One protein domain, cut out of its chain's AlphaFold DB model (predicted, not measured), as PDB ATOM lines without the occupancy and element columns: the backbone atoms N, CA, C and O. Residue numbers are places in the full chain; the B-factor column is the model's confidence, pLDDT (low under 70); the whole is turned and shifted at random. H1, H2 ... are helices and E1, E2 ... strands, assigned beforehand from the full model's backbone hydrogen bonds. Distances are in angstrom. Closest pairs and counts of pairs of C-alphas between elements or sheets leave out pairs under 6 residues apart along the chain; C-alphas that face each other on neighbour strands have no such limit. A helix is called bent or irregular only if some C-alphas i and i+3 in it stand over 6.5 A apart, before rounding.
ATOM      1  N   GLY A   8     220.343 191.944 226.601       97.12
ATOM      2  CA  GLY A   8     220.858 193.297 226.389       97.12
ATOM      3  C   GLY A   8     220.563 194.229 227.562       97.12
ATOM      4  O   GLY A   8     221.446 194.971 227.971       97.12
ATOM      5  N   ASP A   9     219.373 194.133 228.165       97.44
ATOM      6  CA  ASP A   9     219.048 194.910 229.369       97.44
ATOM      7  C   ASP A   9     219.954 194.515 230.540       97.44
ATOM      8  O   ASP A   9     220.478 195.375 231.242       97.44
ATOM      9  N   VAL A  10     220.178 193.212 230.738       97.88
ATOM     10  CA  VAL A  10     221.063 192.708 231.802       97.88
ATOM     11  C   VAL A  10     222.509 193.144 231.573       97.88
ATOM     12  O   VAL A  10     223.169 193.568 232.516       97.88
ATOM     13  N   ASP A  11     222.993 193.067 230.333       97.62
ATOM     14  CA  ASP A  11     224.334 193.525 229.964       97.62
ATOM     15  C   ASP A  11     224.500 195.026 230.208       97.62
ATOM     16  O   ASP A  11     225.453 195.457 230.856       97.62
ATOM     17  N   TRP A  12     223.518 195.817 229.776       97.94
ATOM     18  CA  TRP A  12     223.504 197.254 229.996       97.94
ATOM     19  C   TRP A  12     223.532 197.599 231.485       97.94
ATOM     20  O   TRP A  12     224.330 198.425 231.911       97.94
ATOM     21  N   ILE A  13     222.699 196.950 232.301       97.81
ATOM     22  CA  ILE A  13     222.664 197.188 233.749       97.81
ATOM     23  C   ILE A  13     223.979 196.753 234.418       97.81
ATOM     24  O   ILE A  13     224.454 197.444 235.321       97.81
ATOM     25  N   ASP A  14     224.594 195.641 234.000       96.88
ATOM     26  CA  ASP A  14     225.880 195.196 234.561       96.88
ATOM     27  C   ASP A  14     227.008 196.191 234.245       96.88
ATOM     28  O   ASP A  14     227.838 196.466 235.113       96.88
ATOM     29  N   VAL A  15     227.011 196.790 233.050       96.94
ATOM     30  CA  VAL A  15     228.036 197.762 232.630       96.94
ATOM     31  C   VAL A  15     227.768 199.164 233.185       96.94
ATOM     32  O   VAL A  15     228.663 199.781 233.759       96.94
ATOM     33  N   TYR A  16     226.543 199.665 233.042       97.12
ATOM     34  CA  TYR A  16     226.189 201.070 233.280       97.12
ATOM     35  C   TYR A  16     225.430 201.315 234.587       97.12
ATOM     36  O   TYR A  16     225.184 202.461 234.955       97.12
ATOM     37  N   GLY A  17     225.071 200.262 235.321       97.12
ATOM     38  CA  GLY A  17     224.521 200.367 236.670       97.12
ATOM     39  C   GLY A  17     222.995 200.366 236.752       97.12
ATOM     40  O   GLY A  17     222.464 199.968 237.788       97.12
ATOM     41  N   GLU A  18     222.273 200.757 235.700       97.38
ATOM     42  CA  GLU A  18     220.806 200.722 235.673       97.38
ATOM     43  C   GLU A  18     220.204 200.805 234.264       97.38
ATOM     44  O   GLU A  18     220.845 201.249 233.313       97.38
ATOM     45  N   ALA A  19     218.939 200.396 234.148       96.50
ATOM     46  CA  ALA A  19     218.108 200.573 232.963       96.50
ATOM     47  C   ALA A  19     216.630 200.736 233.346       96.50
ATOM     48  O   ALA A  19     216.199 200.373 234.445       96.50
ATOM     49  N   ARG A  20     215.834 201.263 232.410       95.06
ATOM     50  CA  ARG A  20     214.370 201.265 232.499       95.06
ATOM     51  C   ARG A  20     213.795 200.184 231.597       95.06
ATOM     52  O   ARG A  20     213.925 200.272 230.382       95.06
ATOM     53  N   ILE A  21     213.096 199.219 232.189       93.25
ATOM     54  CA  ILE A  21     212.427 198.127 231.475       93.25
ATOM     55  C   ILE A  21     210.926 198.269 231.711       93.25
ATOM     56  O   ILE A  21     210.464 198.165 232.845       93.25
ATOM     57  N   CYS A  22     210.162 198.549 230.652       88.44
ATOM     58  CA  CYS A  22     208.706 198.757 230.729       88.44
ATOM     59  C   CYS A  22     208.288 199.775 231.811       88.44
ATOM     60  O   CYS A  22     207.315 199.580 232.525       88.44
ATOM     61  N   GLY A  23     209.054 200.861 231.960       88.00
ATOM     62  CA  GLY A  23     208.798 201.902 232.962       88.00
ATOM     63  C   GLY A  23     209.340 201.597 234.365       88.00
ATOM     64  O   GLY A  23     209.463 202.519 235.173       88.00
ATOM     65  N   HIS A  24     209.760 200.361 234.641       90.12
ATOM     66  CA  HIS A  24     210.394 199.984 235.900       90.12
ATOM     67  C   HIS A  24     211.896 200.270 235.867       90.12
ATOM     68  O   HIS A  24     212.602 199.827 234.963       90.12
ATOM     69  N   GLN A  25     212.392 200.994 236.871       94.75
ATOM     70  CA  GLN A  25     213.830 201.143 237.087       94.75
ATOM     71  C   GLN A  25     214.386 199.840 237.669       94.75
ATOM     72  O   GLN A  25     213.869 199.334 238.668       94.75
ATOM     73  N   VAL A  26     215.432 199.316 237.038       96.62
ATOM     74  CA  VAL A  26     216.180 198.146 237.499       96.62
ATOM     75  C   VAL A  26     217.637 198.550 237.649       96.62
ATOM     76  O   VAL A  26     218.228 199.098 236.719       96.62
ATOM     77  N   ARG A  27     218.209 198.296 238.824       97.38
ATOM     78  CA  ARG A  27     219.583 198.660 239.177       97.38
ATOM     79  C   ARG A  27     220.481 197.434 239.201       97.38
ATOM     80  O   ARG A  27     220.033 196.308 239.398       97.38
ATOM     81  N   LYS A  28     221.787 197.658 239.108       97.12
ATOM     82  CA  LYS A  28     222.805 196.610 239.234       97.12
ATOM     83  C   LYS A  28     222.710 195.875 240.565       97.12
ATOM     84  O   LYS A  28     222.919 194.671 240.603       97.12
ATOM     85  N   THR A  29     222.303 196.555 241.636       96.75
ATOM     86  CA  THR A  29     222.028 195.911 242.928       96.75
ATOM     87  C   THR A  29     220.922 194.864 242.841       96.75
ATOM     88  O   THR A  29     221.029 193.840 243.506       96.75
ATOM     89  N   ASP A  30     219.903 195.065 241.998       95.25
ATOM     90  CA  ASP A  30     218.878 194.045 241.758       95.25
ATOM     91  C   ASP A  30     219.494 192.817 241.078       95.25
ATOM     92  O   ASP A  30     219.192 191.692 241.482       95.25
ATOM     93  N   LEU A  31     220.393 193.017 240.101       96.19
ATOM     94  CA  LEU A  31     221.109 191.916 239.445       96.19
ATOM     95  C   LEU A  31     221.974 191.127 240.422       96.19
ATOM     96  O   LEU A  31     221.900 189.903 240.419       96.19
ATOM     97  N   LEU A  32     222.709 191.815 241.301       95.19
ATOM     98  CA  LEU A  32     223.569 191.175 242.301       95.19
ATOM     99  C   LEU A  32     222.785 190.193 243.189       95.19
ATOM    100  O   LEU A  32     223.309 189.142 243.541       95.19
ATOM    101  N   THR A  33     221.512 190.476 243.500       96.12
ATOM    102  CA  THR A  33     220.657 189.539 244.262       96.12
ATOM    103  C   THR A  33     220.274 188.268 243.501       96.12
ATOM    104  O   THR A  33     219.827 187.301 244.113       96.12
ATOM    105  N   MET A  34     220.393 188.279 242.173       96.75
ATOM    106  CA  MET A  34     220.046 187.170 241.280       96.75
ATOM    107  C   MET A  34     221.279 186.388 240.823       96.75
ATOM    108  O   MET A  34     221.133 185.346 240.180       96.75
ATOM    109  N   GLU A  35     222.482 186.883 241.107       96.50
ATOM    110  CA  GLU A  35     223.744 186.238 240.759       96.50
ATOM    111  C   GLU A  35     224.026 185.010 241.629       96.50
ATOM    112  O   GLU A  35     223.593 184.888 242.775       96.50
ATOM    113  N   ARG A  36     224.766 184.071 241.051       97.06
ATOM    114  CA  ARG A  36     225.221 182.830 241.667       97.06
ATOM    115  C   ARG A  36     226.737 182.746 241.576       97.06
ATOM    116  O   ARG A  36     227.367 183.365 240.716       97.06
ATOM    117  N   ALA A  37     227.330 181.928 242.441       95.44
ATOM    118  CA  ALA A  37     228.746 181.608 242.337       95.44
ATOM    119  C   ALA A  37     229.061 181.045 240.936       95.44
ATOM    120  O   ALA A  37     228.394 180.122 240.474       95.44
ATOM    121  N   GLY A  38     230.063 181.623 240.267       94.88
ATOM    122  CA  GLY A  38     230.471 181.238 238.909       94.88
ATOM    123  C   GLY A  38     229.756 181.968 237.765       94.88
ATOM    124  O   GLY A  38     230.111 181.759 236.608       94.88
ATOM    125  N   ASP A  39     228.798 182.858 238.045       97.38
ATOM    126  CA  ASP A  39     228.116 183.621 236.990       97.38
ATOM    127  C   ASP A  39     228.997 184.686 236.333       97.38
ATOM    128  O   ASP A  39     228.720 185.094 235.200       97.38
ATOM    129  N   ARG A  40     230.038 185.140 237.037       97.38
ATOM    130  CA  ARG A  40     230.988 186.142 236.554       97.38
ATOM    131  C   ARG A  40     232.233 185.484 235.969       97.38
ATOM    132  O   ARG A  40     232.780 184.529 236.517       97.38
ATOM    133  N   ARG A  41     232.685 186.037 234.850       95.88
ATOM    134  CA  ARG A  41     233.970 185.741 234.216       95.88
ATOM    135  C   ARG A  41     235.118 186.408 234.996       95.88
ATOM    136  O   ARG A  41     234.863 187.309 235.794       95.88
ATOM    137  N   PRO A  42     236.386 186.040 234.728       96.12
ATOM    138  CA  PRO A  42     237.544 186.686 235.354       96.12
ATOM    139  C   PRO A  42     237.648 188.198 235.098       96.12
ATOM    140  O   PRO A  42     238.210 188.912 235.918       96.12
ATOM    141  N   ASP A  43     237.088 188.691 233.989       93.75
ATOM    142  CA  ASP A  43     237.012 190.125 233.665       93.75
ATOM    143  C   ASP A  43     235.905 190.870 234.437       93.75
ATOM    144  O   ASP A  43     235.687 192.060 234.232       93.75
ATOM    145  N   GLY A  44     235.192 190.171 235.321       93.38
ATOM    146  CA  GLY A  44     234.128 190.720 236.147       93.38
ATOM    147  C   GLY A  44     232.767 190.799 235.458       93.38
ATOM    148  O   GLY A  44     231.790 191.067 236.151       93.38
ATOM    149  N   HIS A  45     232.651 190.528 234.156       94.56
ATOM    150  CA  HIS A  45     231.365 190.555 233.454       94.56
ATOM    151  C   HIS A  45     230.580 189.253 233.626       94.56
ATOM    152  O   HIS A  45     231.149 188.167 233.775       94.56
ATOM    153  N   LEU A  46     229.253 189.340 233.531       97.12
ATOM    154  CA  LEU A  46     228.390 188.157 233.519       97.12
ATOM    155  C   LEU A  46     228.650 187.262 232.294       97.12
ATOM    156  O   LEU A  46     228.838 187.731 231.167       97.12
ATOM    157  N   THR A  47     228.602 185.947 232.499       97.94
ATOM    158  CA  THR A  47     228.588 184.960 231.410       97.94
ATOM    159  C   THR A  47     227.285 185.045 230.607       97.94
ATOM    160  O   THR A  47     226.257 185.497 231.111       97.94
ATOM    161  N   GLY A  48     227.288 184.569 229.356       96.94
ATOM    162  CA  GLY A  48     226.069 184.534 228.532       96.94
ATOM    163  C   GLY A  48     224.931 183.746 229.192       96.94
ATOM    164  O   GLY A  48     223.803 184.230 229.270       96.94
ATOM    165  N   GLN A  49     225.249 182.587 229.775       97.69
ATOM    166  CA  GLN A  49     224.282 181.757 230.496       97.69
ATOM    167  C   GLN A  49     223.705 182.472 231.729       97.69
ATOM    168  O   GLN A  49     222.496 182.399 231.972       97.69
ATOM    169  N   ALA A  50     224.544 183.188 232.487       98.06
ATOM    170  CA  ALA A  50     224.085 183.992 233.614       98.06
ATOM    171  C   ALA A  50     223.143 185.108 233.148       98.06
ATOM    172  O   ALA A  50     222.055 185.246 233.705       98.06
ATOM    173  N   LYS A  51     223.498 185.839 232.081       98.31
ATOM    174  CA  LYS A  51     222.651 186.910 231.531       98.31
ATOM    175  C   LYS A  51     221.276 186.397 231.123       98.31
ATOM    176  O   LYS A  51     220.268 186.996 231.481       98.31
ATOM    177  N   GLU A  52     221.210 185.268 230.423       98.25
ATOM    178  CA  GLU A  52     219.935 184.666 230.030       98.25
ATOM    179  C   GLU A  52     219.080 184.252 231.228       98.25
ATOM    180  O   GLU A  52     217.868 184.485 231.253       98.25
ATOM    181  N   ARG A  53     219.699 183.618 232.228       98.19
ATOM    182  CA  ARG A  53     219.004 183.191 233.445       98.19
ATOM    183  C   ARG A  53     218.469 184.393 234.218       98.19
ATOM    184  O   ARG A  53     217.299 184.389 234.590       98.19
ATOM    185  N   ILE A  54     219.303 185.410 234.419       98.06
ATOM    186  CA  ILE A  54     218.940 186.644 235.114       98.06
ATOM    187  C   ILE A  54     217.838 187.383 234.349       98.06
ATOM    188  O   ILE A  54     216.877 187.824 234.965       98.06
ATOM    189  N   ALA A  55     217.892 187.446 233.014       97.94
ATOM    190  CA  ALA A  55     216.830 188.053 232.208       97.94
ATOM    191  C   ALA A  55     215.477 187.336 232.388       97.94
ATOM    192  O   ALA A  55     214.431 187.984 232.493       97.94
ATOM    193  N   ARG A  56     215.479 185.996 232.470       97.88
ATOM    194  CA  ARG A  56     214.266 185.211 232.763       97.88
ATOM    195  C   ARG A  56     213.733 185.486 234.168       97.88
ATOM    196  O   ARG A  56     212.537 185.715 234.322       97.88
ATOM    197  N   GLU A  57     214.605 185.496 235.172       97.62
ATOM    198  CA  GLU A  57     214.218 185.768 236.560       97.62
ATOM    199  C   GLU A  57     213.679 187.197 236.731       97.62
ATOM    200  O   GLU A  57     212.609 187.400 237.305       97.62
ATOM    201  N   LEU A  58     214.363 188.181 236.145       96.62
ATOM    202  CA  LEU A  58     213.954 189.580 236.149       96.62
ATOM    203  C   LEU A  58     212.602 189.773 235.455       96.62
ATOM    204  O   LEU A  58     211.752 190.499 235.961       96.62
ATOM    205  N   THR A  59     212.365 189.077 234.341       96.56
ATOM    206  CA  THR A  59     211.054 189.064 233.674       96.56
ATOM    207  C   THR A  59     209.949 188.578 234.613       96.56
ATOM    208  O   THR A  59     208.888 189.195 234.663       96.56
ATOM    209  N   GLY A  60     210.192 187.510 235.383       95.56
ATOM    210  CA  GLY A  60     209.250 187.034 236.401       95.56
ATOM    211  C   GLY A  60     208.945 188.109 237.445       95.56
ATOM    212  O   GLY A  60     207.792 188.494 237.612       95.56
ATOM    213  N   ARG A  61     209.987 188.695 238.048       94.94
ATOM    214  CA  ARG A  61     209.837 189.755 239.062       94.94
ATOM    215  C   ARG A  61     209.085 190.983 238.539       94.94
ATOM    216  O   ARG A  61     208.305 191.583 239.275       94.94
ATOM    217  N   LEU A  62     209.323 191.383 237.288       93.94
ATOM    218  CA  LEU A  62     208.619 192.511 236.672       93.94
ATOM    219  C   LEU A  62     207.130 192.207 236.475       93.94
ATOM    220  O   LEU A  62     206.293 193.044 236.802       93.94
ATOM    221  N   ARG A  63     206.794 191.000 236.008       94.06
ATOM    222  CA  ARG A  63     205.398 190.559 235.872       94.06
ATOM    223  C   ARG A  63     204.681 190.508 237.214       94.06
ATOM    224  O   ARG A  63     203.549 190.970 237.301       94.06
ATOM    225  N   ASP A  64     205.344 190.011 238.252       92.88
ATOM    226  CA  ASP A  64     204.766 189.956 239.596       92.88
ATOM    227  C   ASP A  64     204.492 191.362 240.143       92.88
ATOM    228  O   ASP A  64     203.436 191.604 240.725       92.88
ATOM    229  N   ARG A  65     205.405 192.317 239.910       90.19
ATOM    230  CA  ARG A  65     205.204 193.725 240.285       90.19
ATOM    231  C   ARG A  65     204.026 194.355 239.546       90.19
ATOM    232  O   ARG A  65     203.221 195.033 240.180       90.19
ATOM    233  N   GLU A  66     203.901 194.135 238.238       89.38
ATOM    234  CA  GLU A  66     202.745 194.625 237.477       89.38
ATOM    235  C   GLU A  66     201.432 193.995 237.954       89.38
ATOM    236  O   GLU A  66     200.444 194.705 238.141       89.38
ATOM    237  N   ALA A  67     201.418 192.684 238.206       89.31
ATOM    238  CA  ALA A  67     200.241 191.988 238.714       89.31
ATOM    239  C   ALA A  67     199.816 192.523 240.091       89.31
ATOM    240  O   ALA A  67     198.630 192.755 240.322       89.31
ATOM    241  N   GLN A  68     200.775 192.780 240.986       89.25
ATOM    242  CA  GLN A  68     200.516 193.388 242.293       89.25
ATOM    243  C   GLN A  68     199.994 194.820 242.166       89.25
ATOM    244  O   GLN A  68     199.036 195.175 242.847       89.25
ATOM    245  N   ALA A  69     200.574 195.633 241.279       85.81
ATOM    246  CA  ALA A  69     200.102 196.992 241.031       85.81
ATOM    247  C   ALA A  69     198.663 197.001 240.488       85.81
ATOM    248  O   ALA A  69     197.831 197.774 240.960       85.81
ATOM    249  N   LEU A  70     198.347 196.098 239.554       86.56
ATOM    250  CA  LEU A  70     196.996 195.933 239.020       86.56
ATOM    251  C   LEU A  70     196.009 195.458 240.096       86.56
ATOM    252  O   LEU A  70     194.905 195.988 240.197       86.56
ATOM    253  N   ALA A  71     196.399 194.488 240.923       87.12
ATOM    254  CA  ALA A  71     195.574 194.016 242.031       87.12
ATOM    255  C   ALA A  71     195.314 195.130 243.058       87.12
ATOM    256  O   ALA A  71     194.176 195.311 243.486       87.12
ATOM    257  N   ALA A  72     196.336 195.919 243.402       84.88
ATOM    258  CA  ALA A  72     196.214 197.056 244.308       84.88
ATOM    259  C   ALA A  72     195.316 198.160 243.733       84.88
ATOM    260  O   ALA A  72     194.546 198.763 244.479       84.88
ATOM    261  N   TRP A  73     195.389 198.414 242.424       82.19
ATOM    262  CA  TRP A  73     194.489 199.339 241.732       82.19
ATOM    263  C   TRP A  73     193.032 198.871 241.819       82.19
ATOM    264  O   TRP A  73     192.157 199.634 242.217       82.19
ATOM    265  N   ASN A  74     192.775 197.595 241.525       83.12
ATOM    266  CA  ASN A  74     191.427 197.027 241.590       83.12
ATOM    267  C   ASN A  74     190.869 196.989 243.025       83.12
ATOM    268  O   ASN A  74     189.673 197.191 243.222       83.12
ATOM    269  N   ALA A  75     191.722 196.760 244.028       82.88
ATOM    270  CA  ALA A  75     191.332 196.725 245.437       82.88
ATOM    271  C   ALA A  75     190.957 198.105 246.006       82.88
ATOM    272  O   ALA A  75     190.153 198.180 246.930       82.88
ATOM    273  N   GLN A  76     191.508 199.193 245.459       75.00
ATOM    274  CA  GLN A  76     191.182 200.559 245.886       75.00
ATOM    275  C   GLN A  76     189.782 201.015 245.429       75.00
ATOM    276  O   GLN A  76     189.299 202.048 245.893       75.00
ATOM    277  N   GLY A  77     189.107 200.240 244.568       63.72
ATOM    278  CA  GLY A  77     187.886 200.668 243.888       63.72
ATOM    279  C   GLY A  77     188.168 201.783 242.867       63.72
ATOM    280  O   GLY A  77     189.243 202.383 242.878       63.72
TER     281      GLY A  77
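What this domain is: This is residues 8 to 77 of the 87 residues of an uncharacterized protein of Stackebrandtia endophytica (UniProt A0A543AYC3). A small head, made of the strand hairpin E1 and E2 with helices H1 and H2 next to it, sits beside one long helix, H3, whose far part sticks out alone with residues 67 to 75 and makes much of the length. Between H2 and H3 a long loop, residues 33 to 47, swings out past the beginning of H3 at the other end of the longest axis. The printed part has 70 residues with three named helices and two named strands, in the order H1, E1, E2, H2, H3; the sheet has the order E1, E2 and is antiparallel, and the class is mostly helix. The whole is loose, with a radius of gyration of the C-alphas of 14.1 A, and it spans 52 by 20 by 16 A.

Where its parts are: Strand E1 holds residues 18 to 21, from Glu 18 with its C-alpha at (220.806, 200.722, 235.673) to Ile 21, and is 9.7 A long from first to last C-alpha. Strand E2, residues 24 to 27, runs from His 24 to Arg 27 and is 9.8 A long. Helix H1 comes before E1, with residues 8 to 16 and a length of 11.7 A; its first C-alpha, of Gly 8, is at (220.858, 193.297, 226.389). Helix H2 follows E2 directly with residues 28 to 32, Lys 28 to Leu 32, over 6.3 A. Helix H3 is the longest helix, with 28 residues, 48 to 75, and 40.5 A from the C-alpha of Gly 48 to that of Ala 75, which is at (191.332, 196.725, 245.437). None of the helices is bent.

How they stand to each other: E1 and E2 are antiparallel neighbours and form a hairpin, with 156 degrees between their directions. The C-alphas of Glu 18 and Arg 27, which face each other, are 4.2 A apart. N 19 and O 26 are within hydrogen-bond range at 3.0 A, and so are N 24 and O 21 at 2.9 A. The closest C-alphas of H1 and E1 are those of Ile 13 and Ala 19, 5.7 A apart, and those of H1 and E2 are Ile 13 and Arg 27, 6.4 A apart. H1 and H2 touch, their closest C-alphas being those of Ile 13 and Lys 28 at 5.5 A. H1 and H3 touch with residues 51 to 55 of H3 alone; the closest C-alphas, of Val 10 and Lys 51, are 6.0 A apart, and the two lines are about perpendicular at 80 degrees. H2 and H3 are close but not clearly touching, with the C-alphas of Leu 31 and Ile 54 closest at 7.2 A. The closest C-alphas of E2 and H3 are those of His 24 and Leu 62, 7.7 A apart, while E1 and H3 are apart. In H1, H2 and H3 every O i to N i+4 pair is within hydrogen-bond range.

The domain as a whole: The two C-alphas farthest apart, those of Pro 42 and Gly 77, are 52.3 A from each other. Residues 67 to 77, of which 67 to 75 belong to H3, stand free; without them the body of 59 residues spans 35 by 20 by 17 A, with a radius of gyration of 10.9 A. The printed part has no cut. The links from H1 to E1, from E1 to E2 and from E2 to H2 are tight, and the link from H2 to H3, with 15 residues, is long. The mean pLDDT of the printed part is 93.8, and residue 77 is the one printed residue under 70.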